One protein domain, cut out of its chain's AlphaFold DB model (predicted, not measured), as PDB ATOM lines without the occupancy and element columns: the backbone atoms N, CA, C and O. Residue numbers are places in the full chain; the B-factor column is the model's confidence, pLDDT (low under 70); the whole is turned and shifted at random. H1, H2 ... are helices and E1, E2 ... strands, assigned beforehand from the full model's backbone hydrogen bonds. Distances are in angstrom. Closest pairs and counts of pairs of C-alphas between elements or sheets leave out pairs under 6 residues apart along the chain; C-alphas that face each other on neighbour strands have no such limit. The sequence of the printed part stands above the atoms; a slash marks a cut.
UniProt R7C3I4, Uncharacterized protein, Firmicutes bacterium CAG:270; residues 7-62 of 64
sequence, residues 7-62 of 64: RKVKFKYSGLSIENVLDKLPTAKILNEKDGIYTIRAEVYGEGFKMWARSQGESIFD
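What this domain is: This is residues 7 to 62 of the 64 residues of an uncharacterized protein of Firmicutes bacterium CAG:270 (UniProt R7C3I4). A small three-stranded sheet with the long strand E3 in the middle has two short helices, H1 and H2, which graze it at separate places; the tail folds back to E1, where residues 60 to 61 pair with residues 12 to 13. The 56 printed residues include three named strands and two named helices, in the chain order E1, H1, E2, E3, H2. The sheet order is E1, E3, E2, all antiparallel, and the class is mixed, helices and strands. The whole is compact, with a radius of gyration of the C-alphas of 10.2 A and spans of 31 by 21 by 20 A.

How they stand to each other: E3, residues 37 to 45, is the inner strand, antiparallel to edge strand E1, residues 7 to 13, at 156 degrees; N 9 and O 42 are within hydrogen-bond range at 2.9 A. Edge strand E2, residues 29 to 34, forms a hairpin with E3, antiparallel at 161 degrees, with N 39 and O 32 at 2.8 A. E1, H1, E2 form a split strand-helix-strand unit, two strands running the same way with E3 between them; its crossover is right-handed. H1, residues 19 to 24, only grazes the sheet with residues 21 to 22; its closest C-alphas to E2 are those of Leu 22 and Lys 29, 8.0 A apart. H2, residues 48 to 55, only grazes the sheet with residues 49 to 53. H1 and H2 are apart. In both helices every O i to N i+4 pair is within hydrogen-bond range.

Where its parts are: E3 measures 24.4 A, E1 18.4 A, E2 14.8 A, H2 11.0 A and H1 8.6 A from first to last C-alpha. E1 begins at C-alpha 7 (209.263, 296.910, 189.438), and H2 ends at C-alpha 55 (224.442, 293.104, 200.725).

The domain as a whole: The C-alphas of Asp 35 and Gly 46 are farthest apart, 31.1 A. The printed part has no cut, and its four links between named elements are tight. Mean pLDDT of the printed part is 89.2; no printed residue is under 70.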
ATOM      1  N   ARG A   7     208.332 297.427 190.439       86.12
ATOM      2  CA  ARG A   7     209.263 296.910 189.438       86.12
ATOM      3  C   ARG A   7     209.355 295.406 189.580       86.12
ATOM      4  O   ARG A   7     209.456 294.883 190.684       86.12
ATOM      5  N   LYS A   8     209.331 294.720 188.446       90.56
ATOM      6  CA  LYS A   8     209.582 293.284 188.388       90.56
ATOM      7  C   LYS A   8     211.067 293.113 188.147       90.56
ATOM      8  O   LYS A   8     211.565 293.667 187.174       90.56
ATOM      9  N   VAL A   9     211.729 292.389 189.034       91.38
ATOM     10  CA  VAL A   9     213.138 292.030 188.899       91.38
ATOM     11  C   VAL A   9     213.244 290.526 188.744       91.38
ATOM     12  O   VAL A   9     212.449 289.773 189.321       91.38
ATOM     13  N   LYS A  10     214.216 290.089 187.958       93.62
ATOM     14  CA  LYS A  10     214.572 288.681 187.828       93.62
ATOM     15  C   LYS A  10     216.056 288.545 188.109       93.62
ATOM     16  O   LYS A  10     216.843 289.349 187.647       93.62
ATOM     17  N   PHE A  11     216.437 287.572 188.916       93.56
ATOM     18  CA  PHE A  11     217.832 287.376 189.288       93.56
ATOM     19  C   PHE A  11     218.106 285.906 189.563       93.56
ATOM     20  O   PHE A  11     217.185 285.120 189.807       93.56
ATOM     21  N   LYS A  12     219.383 285.536 189.524       94.19
ATOM     22  CA  LYS A  12     219.849 284.218 189.938       94.19
ATOM     23  C   LYS A  12     220.447 284.289 191.333       94.19
ATOM     24  O   LYS A  12     221.069 285.285 191.699       94.19
ATOM     25  N   TYR A  13     220.240 283.228 192.099       93.75
ATOM     26  CA  TYR A  13     220.751 283.072 193.450       93.75
ATOM     27  C   TYR A  13     221.415 281.709 193.606       93.75
ATOM     28  O   TYR A  13     220.811 280.699 193.260       93.75
ATOM     29  N   SER A  14     222.635 281.678 194.136       91.75
ATOM     30  CA  SER A  14     223.395 280.443 194.398       91.75
ATOM     31  C   SER A  14     223.784 280.281 195.869       91.75
ATOM     32  O   SER A  14     224.721 279.553 196.187       91.75
ATOM     33  N   GLY A  15     223.133 281.014 196.775       85.69
ATOM     34  CA  GLY A  15     223.404 280.892 198.204       85.69
ATOM     35  C   GLY A  15     222.783 279.633 198.814       85.69
ATOM     36  O   GLY A  15     221.876 279.021 198.256       85.69
ATOM     37  N   LEU A  16     223.256 279.275 200.008       75.50
ATOM     38  CA  LEU A  16     222.898 278.031 200.708       75.50
ATOM     39  C   LEU A  16     221.427 277.950 201.151       75.50
ATOM     40  O   LEU A  16     220.926 276.860 201.407       75.50
ATOM     41  N   SER A  17     220.737 279.086 201.280       85.81
ATOM     42  CA  SER A  17     219.369 279.122 201.807       85.81
ATOM     43  C   SER A  17     218.498 280.062 200.992       85.81
ATOM     44  O   SER A  17     218.587 281.283 201.128       85.81
ATOM     45  N   ILE A  18     217.662 279.486 200.130       88.06
ATOM     46  CA  ILE A  18     216.666 280.222 199.345       88.06
ATOM     47  C   ILE A  18     215.565 280.824 200.230       88.06
ATOM     48  O   ILE A  18     215.045 281.893 199.920       88.06
ATOM     49  N   GLU A  19     215.262 280.196 201.367       88.69
ATOM     50  CA  GLU A  19     214.262 280.672 202.334       88.69
ATOM     51  C   GLU A  19     214.568 282.094 202.813       88.69
ATOM     52  O   GLU A  19     213.697 282.957 202.759       88.69
ATOM     53  N   ASN A  20     215.841 282.398 203.094       88.12
ATOM     54  CA  ASN A  20     216.280 283.745 203.468       88.12
ATOM     55  C   ASN A  20     215.924 284.803 202.409       88.12
ATOM     56  O   ASN A  20     215.678 285.961 202.747       88.12
ATOM     57  N   VAL A  21     215.917 284.431 201.126       89.00
ATOM     58  CA  VAL A  21     215.520 285.330 200.035       89.00
ATOM     59  C   VAL A  21     214.005 285.506 200.013       89.00
ATOM     60  O   VAL A  21     213.535 286.634 199.875       89.00
ATOM     61  N   LEU A  22     213.246 284.421 200.184       89.75
ATOM     62  CA  LEU A  22     211.782 284.451 200.221       89.75
ATOM     63  C   LEU A  22     211.251 285.239 201.432       89.75
ATOM     64  O   LEU A  22     210.304 286.007 201.285       89.75
ATOM     65  N   ASP A  23     211.908 285.147 202.591       90.06
ATOM     66  CA  ASP A  23     211.592 285.942 203.786       90.06
ATOM     67  C   ASP A  23     211.792 287.447 203.561       90.06
ATOM     68  O   ASP A  23     211.034 288.280 204.063       90.06
ATOM     69  N   LYS A  24     212.827 287.831 202.801       87.00
ATOM     70  CA  LYS A  24     213.106 289.243 202.482       87.00
ATOM     71  C   LYS A  24     212.244 289.768 201.344       87.00
ATOM     72  O   LYS A  24     211.927 290.957 201.313       87.00
ATOM     73  N   LEU A  25     211.886 288.897 200.410       89.31
ATOM     74  CA  LEU A  25     211.100 289.204 199.228       89.31
ATOM     75  C   LEU A  25     209.863 288.298 199.218       89.31
ATOM     76  O   LEU A  25     209.830 287.328 198.466       89.31
ATOM     77  N   PRO A  26     208.806 288.623 199.981       87.50
ATOM     78  CA  PRO A  26     207.596 287.795 200.035       87.50
ATOM     79  C   PRO A  26     206.856 287.706 198.687       87.50
ATOM     80  O   PRO A  26     206.001 286.849 198.490       87.50
ATOM     81  N   THR A  27     207.176 288.591 197.737       91.25
ATOM     82  CA  THR A  27     206.675 288.573 196.352       91.25
ATOM     83  C   THR A  27     207.541 287.731 195.406       91.25
ATOM     84  O   THR A  27     207.225 287.631 194.218       91.25
ATOM     85  N   ALA A  28     208.645 287.157 195.893       92.31
ATOM     86  CA  ALA A  28     209.543 286.333 195.103       92.31
ATOM     87  C   ALA A  28     208.899 284.995 194.728       92.31
ATOM     88  O   ALA A  28     208.225 284.342 195.522       92.31
ATOM     89  N   LYS A  29     209.145 284.571 193.493       93.25
ATOM     90  CA  LYS A  29     208.741 283.284 192.939       93.25
ATOM     91  C   LYS A  29     209.944 282.617 192.306       93.25
ATOM     92  O   LYS A  29     210.633 283.229 191.488       93.25
ATOM     93  N   ILE A  30     210.162 281.358 192.652       93.56
ATOM     94  CA  ILE A  30     211.179 280.525 192.017       93.56
ATOM     95  C   ILE A  30     210.635 280.121 190.643       93.56
ATOM     96  O   ILE A  30     209.570 279.519 190.535       93.56
ATOM     97  N   LEU A  31     211.333 280.527 189.587       94.00
ATOM     98  CA  LEU A  31     211.013 280.170 188.206       94.00
ATOM     99  C   LEU A  31     211.698 278.872 187.788       94.00
ATOM    100  O   LEU A  31     211.155 278.132 186.975       94.00
ATOM    101  N   ASN A  32     212.912 278.640 188.287       93.44
ATOM    102  CA  ASN A  32     213.696 277.458 187.970       93.44
ATOM    103  C   ASN A  32     214.749 277.214 189.054       93.44
ATOM    104  O   ASN A  32     215.204 278.161 189.694       93.44
ATOM    105  N   GLU A  33     215.175 275.969 189.193       92.25
ATOM    106  CA  GLU A  33     216.298 275.549 190.020       92.25
ATOM    107  C   GLU A  33     217.160 274.606 189.184       92.25
ATOM    108  O   GLU A  33     216.665 273.622 188.635       92.25
ATOM    109  N   LYS A  34     218.447 274.924 189.046       91.12
ATOM    110  CA  LYS A  34     219.381 274.101 188.282       91.12
ATOM    111  C   LYS A  34     220.771 274.158 188.900       91.12
ATOM    112  O   LYS A  34     221.307 275.247 189.065       91.12
ATOM    113  N   ASP A  35     221.343 272.994 189.212       88.81
ATOM    114  CA  ASP A  35     222.705 272.862 189.752       88.81
ATOM    115  C   ASP A  35     222.947 273.736 191.006       88.81
ATOM    116  O   ASP A  35     224.003 274.342 191.171       88.81
ATOM    117  N   GLY A  36     221.935 273.861 191.877       87.62
ATOM    118  CA  GLY A  36     221.989 274.721 193.070       87.62
ATOM    119  C   GLY A  36     221.823 276.223 192.794       87.62
ATOM    120  O   GLY A  36     221.966 277.033 193.708       87.62
ATOM    121  N   ILE A  37     221.512 276.612 191.552       92.75
ATOM    122  CA  ILE A  37     221.213 277.990 191.157       92.75
ATOM    123  C   ILE A  37     219.705 278.158 190.979       92.75
ATOM    124  O   ILE A  37     219.079 277.557 190.102       92.75
ATOM    125  N   TYR A  38     219.130 279.057 191.766       94.00
ATOM    126  CA  TYR A  38     217.722 279.420 191.734       94.00
ATOM    127  C   TYR A  38     217.519 280.641 190.843       94.00
ATOM    128  O   TYR A  38     218.090 281.700 191.081       94.00
ATOM    129  N   THR A  39     216.674 280.521 189.826       94.38
ATOM    130  CA  THR A  39     216.180 281.670 189.061       94.38
ATOM    131  C   THR A  39     214.921 282.188 189.733       94.38
ATOM    132  O   THR A  39     213.923 281.475 189.811       94.38
ATOM    133  N   ILE A  40     214.949 283.429 190.201       94.12
ATOM    134  CA  ILE A  40     213.904 284.014 191.036       94.12
ATOM    135  C   ILE A  40     213.353 285.258 190.352       94.12
ATOM    136  O   ILE A  40     214.092 286.047 189.766       94.12
ATOM    137  N   ARG A  41     212.040 285.452 190.443       94.31
ATOM    138  CA  ARG A  41     211.352 286.669 190.018       94.31
ATOM    139  C   ARG A  41     210.648 287.293 191.205       94.31
ATOM    140  O   ARG A  41     209.816 286.630 191.807       94.31
ATOM    141  N   ALA A  42     210.915 288.559 191.494       93.12
ATOM    142  CA  ALA A  42     210.277 289.279 192.590       93.12
ATOM    143  C   ALA A  42     209.693 290.613 192.121       93.12
ATOM    144  O   ALA A  42     210.130 291.195 191.124       93.12
ATOM    145  N   GLU A  43     208.699 291.105 192.853       91.62
ATOM    146  CA  GLU A  43     208.120 292.431 192.642       91.62
ATOM    147  C   GLU A  43     208.553 293.345 193.786       91.62
ATOM    148  O   GLU A  43     208.210 293.114 194.945       91.62
ATOM    149  N   VAL A  44     209.345 294.363 193.460       88.56
ATOM    150  CA  VAL A  44     210.019 295.236 194.424       88.56
ATOM    151  C   VAL A  44     209.624 296.690 194.208       88.56
ATOM    152  O   VAL A  44     209.373 297.135 193.085       88.56
ATOM    153  N   TYR A  45     209.576 297.448 195.298       81.88
ATOM    154  CA  TYR A  45     209.253 298.870 195.270       81.88
ATOM    155  C   TYR A  45     210.532 299.712 195.318       81.88
ATOM    156  O   TYR A  45     211.366 299.550 196.209       81.88
ATOM    157  N   GLY A  46     210.673 300.649 194.377       78.81
ATOM    158  CA  GLY A  46     211.799 301.591 194.354       78.81
ATOM    159  C   GLY A  46     213.164 300.925 194.131       78.81
ATOM    160  O   GLY A  46     213.271 299.932 193.414       78.81
ATOM    161  N   GLU A  47     214.222 301.495 194.717       78.88
ATOM    162  CA  GLU A  47     215.609 301.008 194.569       78.88
ATOM    163  C   GLU A  47     216.090 300.099 195.715       78.88
ATOM    164  O   GLU A  47     217.237 299.647 195.696       78.88
ATOM    165  N   GLY A  48     215.227 299.770 196.685       82.12
ATOM    166  CA  GLY A  48     215.601 298.973 197.864       82.12
ATOM    167  C   GLY A  48     216.188 297.602 197.518       82.12
ATOM    168  O   GLY A  48     217.122 297.141 198.174       82.12
ATOM    169  N   PHE A  49     215.726 296.996 196.419       86.62
ATOM    170  CA  PHE A  49     216.275 295.736 195.921       86.62
ATOM    171  C   PHE A  49     217.758 295.833 195.557       86.62
ATOM    172  O   PHE A  49     218.505 294.925 195.891       86.62
ATOM    173  N   LYS A  50     218.221 296.925 194.930       85.06
ATOM    174  CA  LYS A  50     219.647 297.061 194.573       85.06
ATOM    175  C   LYS A  50     220.533 297.112 195.814       85.06
ATOM    176  O   LYS A  50     221.614 296.533 195.810       85.06
ATOM    177  N   MET A  51     220.093 297.809 196.864       86.94
ATOM    178  CA  MET A  51     220.836 297.882 198.127       86.94
ATOM    179  C   MET A  51     220.888 296.520 198.822       86.94
ATOM    180  O   MET A  51     221.951 296.112 199.280       86.94
ATOM    181  N   TRP A  52     219.763 295.804 198.851       88.06
ATOM    182  CA  TRP A  52     219.700 294.453 199.402       88.06
ATOM    183  C   TRP A  52     220.533 293.458 198.582       88.06
ATOM    184  O   TRP A  52     221.338 292.733 199.147       88.06
ATOM    185  N   ALA A  53     220.436 293.476 197.251       88.19
ATOM    186  CA  ALA A  53     221.221 292.598 196.388       88.19
ATOM    187  C   ALA A  53     222.731 292.809 196.589       88.19
ATOM    188  O   ALA A  53     223.475 291.841 196.708       88.19
ATOM    189  N   ARG A  54     223.177 294.065 196.741       86.69
ATOM    190  CA  ARG A  54     224.575 294.377 197.088       86.69
ATOM    191  C   ARG A  54     225.003 293.806 198.442       86.69
ATOM    192  O   ARG A  54     226.167 293.453 198.582       86.69
ATOM    193  N   SER A  55     224.103 293.699 199.424       87.38
ATOM    194  CA  SER A  55     224.442 293.104 200.725       87.38
ATOM    195  C   SER A  55     224.564 291.581 200.678       87.38
ATOM    196  O   SER A  55     225.189 291.006 201.562       87.38
ATOM    197  N   GLN A  56     223.998 290.930 199.655       86.88
ATOM    198  CA  GLN A  56     224.146 289.487 199.428       86.88
ATOM    199  C   GLN A  56     225.446 289.127 198.682       86.88
ATOM    200  O   GLN A  56     225.769 287.943 198.547       86.88
ATOM    201  N   GLY A  57     226.203 290.131 198.224       87.06
ATOM    202  CA  GLY A  57     227.494 289.948 197.563       87.06
ATOM    203  C   GLY A  57     227.380 289.094 196.301       87.06
ATOM    204  O   GLY A  57     226.521 289.330 195.457       87.06
ATOM    205  N   GLU A  58     228.237 288.080 196.194       87.50
ATOM    206  CA  GLU A  58     228.316 287.176 195.036       87.50
ATOM    207  C   GLU A  58     227.190 286.129 194.993       87.50
ATOM    208  O   GLU A  58     227.058 285.400 194.014       87.50
ATOM    209  N   SER A  59     226.343 286.068 196.026       90.12
ATOM    210  CA  SER A  59     225.242 285.099 196.089       90.12
ATOM    211  C   SER A  59     224.122 285.422 195.101       90.12
ATOM    212  O   SER A  59     223.314 284.545 194.805       90.12
ATOM    213  N   ILE A  60     224.044 286.672 194.626       91.31
ATOM    214  CA  ILE A  60     223.057 287.149 193.652       91.31
ATOM    215  C   ILE A  60     223.776 287.664 192.411       91.31
ATOM    216  O   ILE A  60     224.650 288.524 192.495       91.31
ATOM    217  N   PHE A  61     223.353 287.193 191.243       91.06
ATOM    218  CA  PHE A  61     223.935 287.571 189.959       91.06
ATOM    219  C   PHE A  61     222.883 287.541 188.845       91.06
ATOM    220  O   PHE A  61     221.753 287.098 189.054       91.06
ATOM    221  N   ASP A  62     223.259 288.033 187.661       91.44
ATOM    222  CA  ASP A  62     222.409 288.029 186.459       91.44
ATOM    223  C   ASP A  62     221.050 288.727 186.690       91.44
ATOM    224  O   ASP A  62     219.983 288.163 186.451       91.44
TER     225      ASP A  62